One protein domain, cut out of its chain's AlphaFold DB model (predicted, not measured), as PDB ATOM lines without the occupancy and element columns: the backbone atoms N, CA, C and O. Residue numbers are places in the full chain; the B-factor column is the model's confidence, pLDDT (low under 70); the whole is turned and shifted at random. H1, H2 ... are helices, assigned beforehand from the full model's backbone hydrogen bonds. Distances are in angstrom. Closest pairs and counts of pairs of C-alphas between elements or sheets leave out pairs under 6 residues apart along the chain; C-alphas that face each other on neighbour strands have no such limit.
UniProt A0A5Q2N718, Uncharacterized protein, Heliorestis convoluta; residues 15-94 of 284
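What this domain is: This is residues 15 to 94 of the 284 residues of an uncharacterized protein of Heliorestis convoluta (UniProt A0A5Q2N718). What shape do these atoms make? A long helical hairpin, H1 and H2, makes most of the length, and a second, smaller and looser hairpin, H3 and H4, sits toward the end where H1 begins and H2 ends, with the last turns of H4, residues 88 to 92, packed on H1 at a steep angle. Residues 56 to 64 cross over the first half of H1 to reach H3, and residues 73 to 80 stick out at the turn of the smaller hairpin. What is it built of? The printed part has 80 residues with four named helices in the order H1, H2, H3, H4 and no named strand, class all helix. How tightly is it drawn together? It is only just compact, close to loose, with a radius of gyration of the C-alphas of 13.6 A and an elongated outline spanning 42 by 25 by 22 A.

How they stand to each other: What touches the longest helix? H1, residues 15 to 33, touches H2, residues 39 to 55, at a shallow tilt of 25 degrees, opposite ways, as a hairpin; their closest C-alphas, of His 21 and Val 55, are 5.8 A apart. With residues 19 to 27 alone, H1 also touches residues 88 to 92 of H4, residues 79 to 92, at a steep tilt of 61 degrees, the same way; the closest C-alphas, of Thr 23 and Met 88, are 5.7 A apart. Where is the remaining helix? H3, residues 65 to 73, and H4 form a hairpin and only just touch, with 3 pairs of C-alphas within 8 A, at a shallow tilt of 10 degrees, opposite ways; the closest C-alphas, of Tyr 72 and Arg 82, are 7.1 A apart. H1 and H3 are near each other, while H2 is apart from both H3 and H4. Are the three touching pairs aligned? Mostly aligned, but only just: 2 of the 3 are at a shallow tilt. What do the backbones show? In H1, H3 and H4 every O i to N i+4 pair is within hydrogen-bond range, and in H2 11 of 13 are.

Where its parts are: Where does H1 run? From C-alpha 15 at (206.247, 216.100, 181.900) to C-alpha 33, it measures 27.6 A. How long are the others? H2, residues 39 to 55, measures 25.2 A, H3, residues 65 to 73, 12.4 A, and H4, residues 79 to 92, 20.1 A, ending at C-alpha 92 (193.178, 210.708, 182.595).

The domain as a whole: How far does it reach? The two C-alphas farthest apart, of Ser 36 and Ala 75, are 43.1 A apart. Is anything cut or long? The printed part has no cut; the links H1 to H2 and H3 to H4 are tight, and H2 to H3 is short. Where is confidence low? The mean pLDDT of the printed part is 86.1, and residues 75, 76 and 94 are under 70.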
ATOM      1  N   GLU A  15     207.658 216.028 181.511       88.75
ATOM      2  CA  GLU A  15     206.247 216.100 181.900       88.75
ATOM      3  C   GLU A  15     205.393 215.277 180.936       88.75
ATOM      4  O   GLU A  15     204.599 214.444 181.376       88.75
ATOM      5  N   LEU A  16     205.644 215.407 179.631       89.44
ATOM      6  CA  LEU A  16     204.987 214.588 178.615       89.44
ATOM      7  C   LEU A  16     205.287 213.101 178.825       89.44
ATOM      8  O   LEU A  16     204.372 212.279 178.835       89.44
ATOM      9  N   LYS A  17     206.555 212.735 179.061       92.38
ATOM     10  CA  LYS A  17     206.915 211.342 179.371       92.38
ATOM     11  C   LYS A  17     206.251 210.834 180.653       92.38
ATOM     12  O   LYS A  17     205.869 209.666 180.705       92.38
ATOM     13  N   SER A  18     206.095 211.689 181.665       93.19
ATOM     14  CA  SER A  18     205.422 211.325 182.918       93.19
ATOM     15  C   SER A  18     203.938 211.031 182.680       93.19
ATOM     16  O   SER A  18     203.435 210.026 183.185       93.19
ATOM     17  N   MET A  19     203.269 211.826 181.832       92.06
ATOM     18  CA  MET A  19     201.879 211.589 181.419       92.06
ATOM     19  C   MET A  19     201.732 210.321 180.569       92.06
ATOM     20  O   MET A  19     200.787 209.553 180.774       92.06
ATOM     21  N   ILE A  20     202.676 210.053 179.660       93.19
ATOM     22  CA  ILE A  20     202.716 208.800 178.889       93.19
ATOM     23  C   ILE A  20     202.839 207.614 179.849       93.19
ATOM     24  O   ILE A  20     202.066 206.662 179.754       93.19
ATOM     25  N   HIS A  21     203.763 207.677 180.811       95.44
ATOM     26  CA  HIS A  21     203.954 206.611 181.792       95.44
ATOM     27  C   HIS A  21     202.695 206.400 182.647       95.44
ATOM     28  O   HIS A  21     202.258 205.261 182.817       95.44
ATOM     29  N   TYR A  22     202.066 207.476 183.126       93.56
ATOM     30  CA  TYR A  22     200.791 207.406 183.845       93.56
ATOM     31  C   TYR A  22     199.692 206.729 183.014       93.56
ATOM     32  O   TYR A  22     199.047 205.786 183.476       93.56
ATOM     33  N   THR A  23     199.525 207.158 181.762       91.56
ATOM     34  CA  THR A  23     198.528 206.609 180.832       91.56
ATOM     35  C   THR A  23     198.757 205.121 180.583       91.56
ATOM     36  O   THR A  23     197.827 204.328 180.709       91.56
ATOM     37  N   LEU A  24     199.994 204.713 180.286       93.88
ATOM     38  CA  LEU A  24     200.326 203.309 180.041       93.88
ATOM     39  C   LEU A  24     200.061 202.433 181.270       93.88
ATOM     40  O   LEU A  24     199.513 201.345 181.134       93.88
ATOM     41  N   ARG A  25     200.378 202.914 182.479       93.38
ATOM     42  CA  ARG A  25     200.078 202.192 183.729       93.38
ATOM     43  C   ARG A  25     198.581 201.966 183.914       93.38
ATOM     44  O   ARG A  25     198.177 200.873 184.300       93.38
ATOM     45  N   ARG A  26     197.766 202.975 183.603       88.81
ATOM     46  CA  ARG A  26     196.305 202.855 183.626       88.81
ATOM     47  C   ARG A  26     195.783 201.848 182.603       88.81
ATOM     48  O   ARG A  26     194.937 201.026 182.945       88.81
ATOM     49  N   GLN A  27     196.289 201.899 181.372       87.94
ATOM     50  CA  GLN A  27     195.889 200.964 180.318       87.94
ATOM     51  C   GLN A  27     196.294 199.527 180.656       87.94
ATOM     52  O   GLN A  27     195.483 198.618 180.505       87.94
ATOM     53  N   LEU A  28     197.498 199.324 181.201       91.06
ATOM     54  CA  LEU A  28     197.951 198.015 181.667       91.06
ATOM     55  C   LEU A  28     197.023 197.451 182.750       91.06
ATOM     56  O   LEU A  28     196.571 196.320 182.613       91.06
ATOM     57  N   ALA A  29     196.682 198.241 183.773       87.44
ATOM     58  CA  ALA A  29     195.778 197.798 184.837       87.44
ATOM     59  C   ALA A  29     194.391 197.391 184.295       87.44
ATOM     60  O   ALA A  29     193.824 196.383 184.719       87.44
ATOM     61  N   SER A  30     193.867 198.137 183.315       83.12
ATOM     62  CA  SER A  30     192.614 197.793 182.630       83.12
ATOM     63  C   SER A  30     192.731 196.479 181.847       83.12
ATOM     64  O   SER A  30     191.909 195.579 182.019       83.12
ATOM     65  N   LEU A  31     193.785 196.316 181.043       84.94
ATOM     66  CA  LEU A  31     194.022 195.098 180.260       84.94
ATOM     67  C   LEU A  31     194.236 193.865 181.150       84.94
ATOM     68  O   LEU A  31     193.724 192.788 180.847       84.94
ATOM     69  N   GLU A  32     194.947 194.014 182.269       86.25
ATOM     70  CA  GLU A  32     195.176 192.937 183.238       86.25
ATOM     71  C   GLU A  32     193.869 192.428 183.857       86.25
ATOM     72  O   GLU A  32     193.726 191.218 184.055       86.25
ATOM     73  N   SER A  33     192.880 193.305 184.071       81.75
ATOM     74  CA  SER A  33     191.540 192.894 184.525       81.75
ATOM     75  C   SER A  33     190.800 192.012 183.507       81.75
ATOM     76  O   SER A  33     189.920 191.237 183.877       81.75
ATOM     77  N   GLN A  34     191.190 192.073 182.230       80.94
ATOM     78  CA  GLN A  34     190.565 191.360 181.112       80.94
ATOM     79  C   GLN A  34     191.435 190.213 180.583       80.94
ATOM     80  O   GLN A  34     191.188 189.692 179.496       80.94
ATOM     81  N   ARG A  35     192.456 189.788 181.335       82.00
ATOM     82  CA  ARG A  35     193.466 188.811 180.889       82.00
ATOM     83  C   ARG A  35     192.884 187.498 180.345       82.00
ATOM     84  O   ARG A  35     193.507 186.858 179.502       82.00
ATOM     85  N   SER A  36     191.701 187.092 180.805       80.81
ATOM     86  CA  SER A  36     191.013 185.880 180.345       80.81
ATOM     87  C   SER A  36     190.303 186.021 178.991       80.81
ATOM     88  O   SER A  36     189.837 185.016 178.462       80.81
ATOM     89  N   MET A  37     190.217 187.222 178.408       75.81
ATOM     90  CA  MET A  37     189.442 187.508 177.186       75.81
ATOM     91  C   MET A  37     190.166 187.148 175.874       75.81
ATOM     92  O   MET A  37     189.692 187.470 174.786       75.81
ATOM     93  N   GLY A  38     191.296 186.438 175.953       80.88
ATOM     94  CA  GLY A  38     191.935 185.787 174.806       80.88
ATOM     95  C   GLY A  38     193.315 186.329 174.432       80.88
ATOM     96  O   GLY A  38     193.882 187.202 175.086       80.88
ATOM     97  N   LEU A  39     193.872 185.774 173.348       85.56
ATOM     98  CA  LEU A  39     195.260 185.998 172.922       85.56
ATOM     99  C   LEU A  39     195.571 187.468 172.602       85.56
ATOM    100  O   LEU A  39     196.660 187.940 172.910       85.56
ATOM    101  N   VAL A  40     194.613 188.194 172.019       85.00
ATOM    102  CA  VAL A  40     194.791 189.610 171.659       85.00
ATOM    103  C   VAL A  40     195.063 190.459 172.902       85.00
ATOM    104  O   VAL A  40     195.960 191.296 172.882       85.00
ATOM    105  N   VAL A  41     194.359 190.209 174.012       84.12
ATOM    106  CA  VAL A  41     194.590 190.944 175.266       84.12
ATOM    107  C   VAL A  41     195.996 190.678 175.803       84.12
ATOM    108  O   VAL A  41     196.674 191.611 176.217       84.12
ATOM    109  N   LEU A  42     196.481 189.435 175.725       90.19
ATOM    110  CA  LEU A  42     197.847 189.097 176.138       90.19
ATOM    111  C   LEU A  42     198.907 189.821 175.292       90.19
ATOM    112  O   LEU A  42     199.884 190.317 175.844       90.19
ATOM    113  N   GLN A  43     198.694 189.928 173.977       92.38
ATOM    114  CA  GLN A  43     199.582 190.683 173.084       92.38
ATOM    115  C   GLN A  43     199.580 192.185 173.401       92.38
ATOM    116  O   GLN A  43     200.627 192.827 173.364       92.38
ATOM    117  N   LEU A  44     198.418 192.750 173.741       91.75
ATOM    118  CA  LEU A  44     198.308 194.155 174.144       91.75
ATOM    119  C   LEU A  44     198.974 194.423 175.499       91.75
ATOM    120  O   LEU A  44     199.610 195.465 175.657       91.75
ATOM    121  N   ILE A  45     198.870 193.493 176.455       92.69
ATOM    122  CA  ILE A  45     199.585 193.564 177.739       92.69
ATOM    123  C   ILE A  45     201.098 193.607 177.498       92.69
ATOM    124  O   ILE A  45     201.763 194.501 178.020       92.69
ATOM    125  N   ASP A  46     201.628 192.696 176.677       95.50
ATOM    126  CA  ASP A  46     203.059 192.631 176.351       95.50
ATOM    127  C   ASP A  46     203.551 193.918 175.667       95.50
ATOM    128  O   ASP A  46     204.536 194.530 176.090       95.50
ATOM    129  N   LEU A  47     202.791 194.420 174.685       95.75
ATOM    130  CA  LEU A  47     203.066 195.709 174.049       95.75
ATOM    131  C   LEU A  47     203.093 196.852 175.074       95.75
ATOM    132  O   LEU A  47     204.004 197.681 175.057       95.75
ATOM    133  N   CYS A  48     202.106 196.906 175.971       94.50
ATOM    134  CA  CYS A  48     202.006 197.952 176.982       94.50
ATOM    135  C   CYS A  48     203.197 197.912 177.952       94.50
ATOM    136  O   CYS A  48     203.803 198.949 178.225       94.50
ATOM    137  N   GLN A  49     203.598 196.721 178.403       96.50
ATOM    138  CA  GLN A  49     204.785 196.524 179.239       96.50
ATOM    139  C   GLN A  49     206.063 196.986 178.525       96.50
ATOM    140  O   GLN A  49     206.847 197.748 179.096       96.50
ATOM    141  N   GLY A  50     206.235 196.625 177.249       97.44
ATOM    142  CA  GLY A  50     207.363 197.082 176.436       97.44
ATOM    143  C   GLY A  50     207.416 198.605 176.261       97.44
ATOM    144  O   GLY A  50     208.498 199.193 176.225       97.44
ATOM    145  N   LEU A  51     206.260 199.274 176.189       95.94
ATOM    146  CA  LEU A  51     206.181 200.736 176.150       95.94
ATOM    147  C   LEU A  51     206.490 201.376 177.510       95.94
ATOM    148  O   LEU A  51     207.171 202.401 177.543       95.94
ATOM    149  N   ILE A  52     206.050 200.777 178.622       96.50
ATOM    150  CA  ILE A  52     206.340 201.267 179.981       96.50
ATOM    151  C   ILE A  52     207.845 201.279 180.243       96.50
ATOM    152  O   ILE A  52     208.357 202.271 180.762       96.50
ATOM    153  N   GLU A  53     208.574 200.238 179.835       96.69
ATOM    154  CA  GLU A  53     210.030 200.199 180.025       96.69
ATOM    155  C   GLU A  53     210.745 201.366 179.320       96.69
ATOM    156  O   GLU A  53     211.717 201.901 179.854       96.69
ATOM    157  N   LYS A  54     210.220 201.862 178.189       94.69
ATOM    158  CA  LYS A  54     210.787 203.027 177.475       94.69
ATOM    159  C   LYS A  54     210.621 204.356 178.219       94.69
ATOM    160  O   LYS A  54     211.350 205.305 177.931       94.69
ATOM    161  N   VAL A  55     209.673 204.450 179.150       94.75
ATOM    162  CA  VAL A  55     209.377 205.673 179.926       94.75
ATOM    163  C   VAL A  55     209.597 205.495 181.430       94.75
ATOM    164  O   VAL A  55     209.287 206.383 182.219       94.75
ATOM    165  N   ARG A  56     210.191 204.374 181.845       93.88
ATOM    166  CA  ARG A  56     210.388 204.016 183.254       93.88
ATOM    167  C   ARG A  56     211.288 204.985 184.029       93.88
ATOM    168  O   ARG A  56     211.226 205.024 185.255       93.88
ATOM    169  N   THR A  57     212.114 205.767 183.334       93.31
ATOM    170  CA  THR A  57     213.042 206.741 183.934       93.31
ATOM    171  C   THR A  57     212.351 207.963 184.546       93.31
ATOM    172  O   THR A  57     212.988 208.715 185.285       93.31
ATOM    173  N   VAL A  58     211.063 208.175 184.264       94.00
ATOM    174  CA  VAL A  58     210.260 209.262 184.839       94.00
ATOM    175  C   VAL A  58     209.105 208.708 185.678       94.00
ATOM    176  O   VAL A  58     208.613 207.617 185.388       94.00
ATOM    177  N   PRO A  59     208.656 209.412 186.730       93.62
ATOM    178  CA  PRO A  59     207.519 208.960 187.529       93.62
ATOM    179  C   PRO A  59     206.203 209.018 186.723       93.62
ATOM    180  O   PRO A  59     206.031 209.919 185.904       93.62
ATOM    181  N   PRO A  60     205.255 208.090 186.946       94.31
ATOM    182  CA  PRO A  60     203.946 208.125 186.302       94.31
ATOM    183  C   PRO A  60     203.058 209.179 186.973       94.31
ATOM    184  O   PRO A  60     202.441 208.912 188.003       94.31
ATOM    185  N   LEU A  61     202.989 210.378 186.396       92.00
ATOM    186  CA  LEU A  61     202.176 211.481 186.911       92.00
ATOM    187  C   LEU A  61     201.222 212.001 185.828       92.00
ATOM    188  O   LEU A  61     201.654 212.168 184.685       92.00
ATOM    189  N   PRO A  62     199.948 212.280 186.157       87.31
ATOM    190  CA  PRO A  62     199.051 212.946 185.224       87.31
ATOM    191  C   PRO A  62     199.500 214.397 185.002       87.31
ATOM    192  O   PRO A  62     200.047 215.040 185.900       87.31
ATOM    193  N   ALA A  63     199.243 214.923 183.805       84.50
ATOM    194  CA  ALA A  63     199.441 216.337 183.504       84.50
ATOM    195  C   ALA A  63     198.230 217.169 183.955       84.50
ATOM    196  O   ALA A  63     197.106 216.667 184.012       84.50
ATOM    197  N   SER A  64     198.445 218.453 184.251       83.94
ATOM    198  CA  SER A  64     197.343 219.389 184.494       83.94
ATOM    199  C   SER A  64     196.631 219.749 183.182       83.94
ATOM    200  O   SER A  64     197.242 219.748 182.114       83.94
ATOM    201  N   SER A  65     195.348 220.112 183.257       80.25
ATOM    202  CA  SER A  65     194.557 220.533 182.086       80.25
ATOM    203  C   SER A  65     195.173 221.728 181.349       80.25
ATOM    204  O   SER A  65     195.206 221.749 180.122       80.25
ATOM    205  N   LEU A  66     195.736 222.687 182.092       83.31
ATOM    206  CA  LEU A  66     196.485 223.818 181.534       83.31
ATOM    207  C   LEU A  66     197.682 223.347 180.698       83.31
ATOM    208  O   LEU A  66     197.885 223.829 179.587       83.31
ATOM    209  N   LYS A  67     198.433 222.354 181.187       85.69
ATOM    210  CA  LYS A  67     199.589 221.804 180.475       85.69
ATOM    211  C   LYS A  67     199.195 221.074 179.191       85.69
ATOM    212  O   LYS A  67     199.850 221.219 178.162       85.69
ATOM    213  N   VAL A  68     198.099 220.319 179.235       84.25
ATOM    214  CA  VAL A  68     197.563 219.629 178.053       84.25
ATOM    215  C   VAL A  68     197.152 220.641 176.976       84.25
ATOM    216  O   VAL A  68     197.501 220.470 175.808       84.25
ATOM    217  N   GLN A  69     196.505 221.745 177.364       84.69
ATOM    218  CA  GLN A  69     196.167 222.838 176.444       84.69
ATOM    219  C   GLN A  69     197.408 223.514 175.845       84.69
ATOM    220  O   GLN A  69     197.427 223.790 174.644       84.69
ATOM    221  N   GLU A  70     198.466 223.730 176.635       85.88
ATOM    222  CA  GLU A  70     199.754 224.226 176.126       85.88
ATOM    223  C   GLU A  70     200.344 223.290 175.059       85.88
ATOM    224  O   GLU A  70     200.856 223.751 174.034       85.88
ATOM    225  N   TRP A  71     200.252 221.969 175.245       86.44
ATOM    226  CA  TRP A  71     200.736 221.012 174.251       86.44
ATOM    227  C   TRP A  71     199.923 221.033 172.950       86.44
ATOM    228  O   TRP A  71     200.525 220.929 171.878       86.44
ATOM    229  N   TYR A  72     198.602 221.229 173.017       83.69
ATOM    230  CA  TYR A  72     197.754 221.406 171.830       83.69
ATOM    231  C   TYR A  72     197.981 222.745 171.111       83.69
ATOM    232  O   TYR A  72     197.879 222.800 169.886       83.69
ATOM    233  N   GLY A  73     198.284 223.818 171.848       78.38
ATOM    234  CA  GLY A  73     198.442 225.174 171.305       78.38
ATOM    235  C   GLY A  73     199.711 225.400 170.473       78.38
ATOM    236  O   GLY A  73     199.834 226.418 169.793       78.38
ATOM    237  N   ASN A  74     200.660 224.462 170.490       74.38
ATOM    238  CA  ASN A  74     201.908 224.576 169.741       74.38
ATOM    239  C   ASN A  74     201.714 224.192 168.260       74.38
ATOM    240  O   ASN A  74     201.538 223.022 167.922       74.38
ATOM    241  N   ALA A  75     201.806 225.186 167.370       55.91
ATOM    242  CA  ALA A  75     201.347 225.155 165.974       55.91
ATOM    243  C   ALA A  75     202.034 224.159 165.006       55.91
ATOM    244  O   ALA A  75     201.663 224.102 163.836       55.91
ATOM    245  N   MET A  76     203.009 223.357 165.447       58.62
ATOM    246  CA  MET A  76     203.697 222.375 164.596       58.62
ATOM    247  C   MET A  76     203.818 221.016 165.284       58.62
ATOM    248  O   MET A  76     204.880 220.651 165.794       58.62
ATOM    249  N   LYS A  77     202.722 220.253 165.293       70.69
ATOM    250  CA  LYS A  77     202.714 218.861 165.753       70.69
ATOM    251  C   LYS A  77     202.071 217.947 164.700       70.69
ATOM    252  O   LYS A  77     200.993 218.283 164.208       70.69
ATOM    253  N   PRO A  78     202.710 216.814 164.348       78.00
ATOM    254  CA  PRO A  78     202.115 215.799 163.479       78.00
ATOM    255  C   PRO A  78     200.779 215.287 164.030       78.00
ATOM    256  O   PRO A  78     200.577 215.289 165.243       78.00
ATOM    257  N   GLU A  79     199.909 214.787 163.154       79.50
ATOM    258  CA  GLU A  79     198.610 214.197 163.517       79.50
ATOM    259  C   GLU A  79     198.747 213.123 164.609       79.50
ATOM    260  O   GLU A  79     198.120 213.248 165.657       79.50
ATOM    261  N   LEU A  80     199.716 212.204 164.473       78.38
ATOM    262  CA  LEU A  80     200.026 211.194 165.499       78.38
ATOM    263  C   LEU A  80     200.254 211.771 166.904       78.38
ATOM    264  O   LEU A  80     199.948 211.123 167.902       78.38
ATOM    265  N   PHE A  81     200.852 212.961 167.007       83.94
ATOM    266  CA  PHE A  81     201.099 213.582 168.306       83.94
ATOM    267  C   PHE A  81     199.796 214.082 168.931       83.94
ATOM    268  O   PHE A  81     199.610 213.963 170.140       83.94
ATOM    269  N   ARG A  82     198.887 214.617 168.108       83.00
ATOM    270  CA  ARG A  82     197.562 215.065 168.548       83.00
ATOM    271  C   ARG A  82     196.710 213.876 168.976       83.00
ATOM    272  O   ARG A  82     196.132 213.934 170.054       83.00
ATOM    273  N   ASP A  83     196.730 212.793 168.205       81.56
ATOM    274  CA  ASP A  83     196.020 211.553 168.536       81.56
ATOM    275  C   ASP A  83     196.552 210.941 169.840       81.56
ATOM    276  O   ASP A  83     195.787 210.512 170.703       81.56
ATOM    277  N   GLY A  84     197.878 210.952 170.021       85.56
ATOM    278  CA  GLY A  84     198.520 210.495 171.251       85.56
ATOM    279  C   GLY A  84     198.126 211.329 172.473       85.56
ATOM    280  O   GLY A  84     197.780 210.764 173.509       85.56
ATOM    281  N   LEU A  85     198.144 212.663 172.362       87.81
ATOM    282  CA  LEU A  85     197.679 213.564 173.426       87.81
ATOM    283  C   LEU A  85     196.211 213.324 173.771       87.81
ATOM    284  O   LEU A  85     195.876 213.197 174.948       87.81
ATOM    285  N   GLN A  86     195.365 213.204 172.752       82.94
ATOM    286  CA  GLN A  86     193.941 212.951 172.906       82.94
ATOM    287  C   GLN A  86     193.682 211.623 173.631       82.94
ATOM    288  O   GLN A  86     192.905 211.576 174.584       82.94
ATOM    289  N   ALA A  87     194.395 210.557 173.264       80.62
ATOM    290  CA  ALA A  87     194.290 209.265 173.939       80.62
ATOM    291  C   ALA A  87     194.717 209.320 175.421       80.62
ATOM    292  O   ALA A  87     194.100 208.673 176.278       80.62
ATOM    293  N   MET A  88     195.760 210.093 175.742       86.44
ATOM    294  CA  MET A  88     196.201 210.293 177.126       86.44
ATOM    295  C   MET A  88     195.185 211.102 177.936       86.44
ATOM    296  O   MET A  88     194.845 210.704 179.048       86.44
ATOM    297  N   GLU A  89     194.662 212.193 177.377       84.56
ATOM    298  CA  GLU A  89     193.622 213.025 177.992       84.56
ATOM    299  C   GLU A  89     192.379 212.192 178.332       84.56
ATOM    300  O   GLU A  89     191.943 212.173 179.482       84.56
ATOM    301  N   TRP A  90     191.898 211.377 177.391       77.75
ATOM    302  CA  TRP A  90     190.783 210.455 177.628       77.75
ATOM    303  C   TRP A  90     191.044 209.451 178.747       77.75
ATOM    304  O   TRP A  90     190.139 209.119 179.514       77.75
ATOM    305  N   THR A  91     192.277 208.954 178.846       79.31
ATOM    306  CA  THR A  91     192.655 208.005 179.897       79.31
ATOM    307  C   THR A  91     192.701 208.683 181.267       79.31
ATOM    308  O   THR A  91     192.318 208.074 182.265       79.31
ATOM    309  N   VAL A  92     193.158 209.935 181.344       79.94
ATOM    310  CA  VAL A  92     193.178 210.708 182.595       79.94
ATOM    311  C   VAL A  92     191.758 211.052 183.041       79.94
ATOM    312  O   VAL A  92     191.430 210.831 184.202       79.94
ATOM    313  N   GLU A  93     190.915 211.529 182.125       74.81
ATOM    314  CA  GLU A  93     189.541 211.962 182.413       74.81
ATOM    315  C   GLU A  93     188.537 210.808 182.563       74.81
ATOM    316  O   GLU A  93     187.358 211.054 182.800       74.81
ATOM    317  N   GLU A  94     188.976 209.557 182.391       66.94
ATOM    318  CA  GLU A  94     188.118 208.357 182.391       66.94
ATOM    319  C   GLU A  94     187.001 208.382 181.344       66.94
ATOM    320  O   GLU A  94     186.069 207.587 181.402       66.94
TER     321      GLU A  94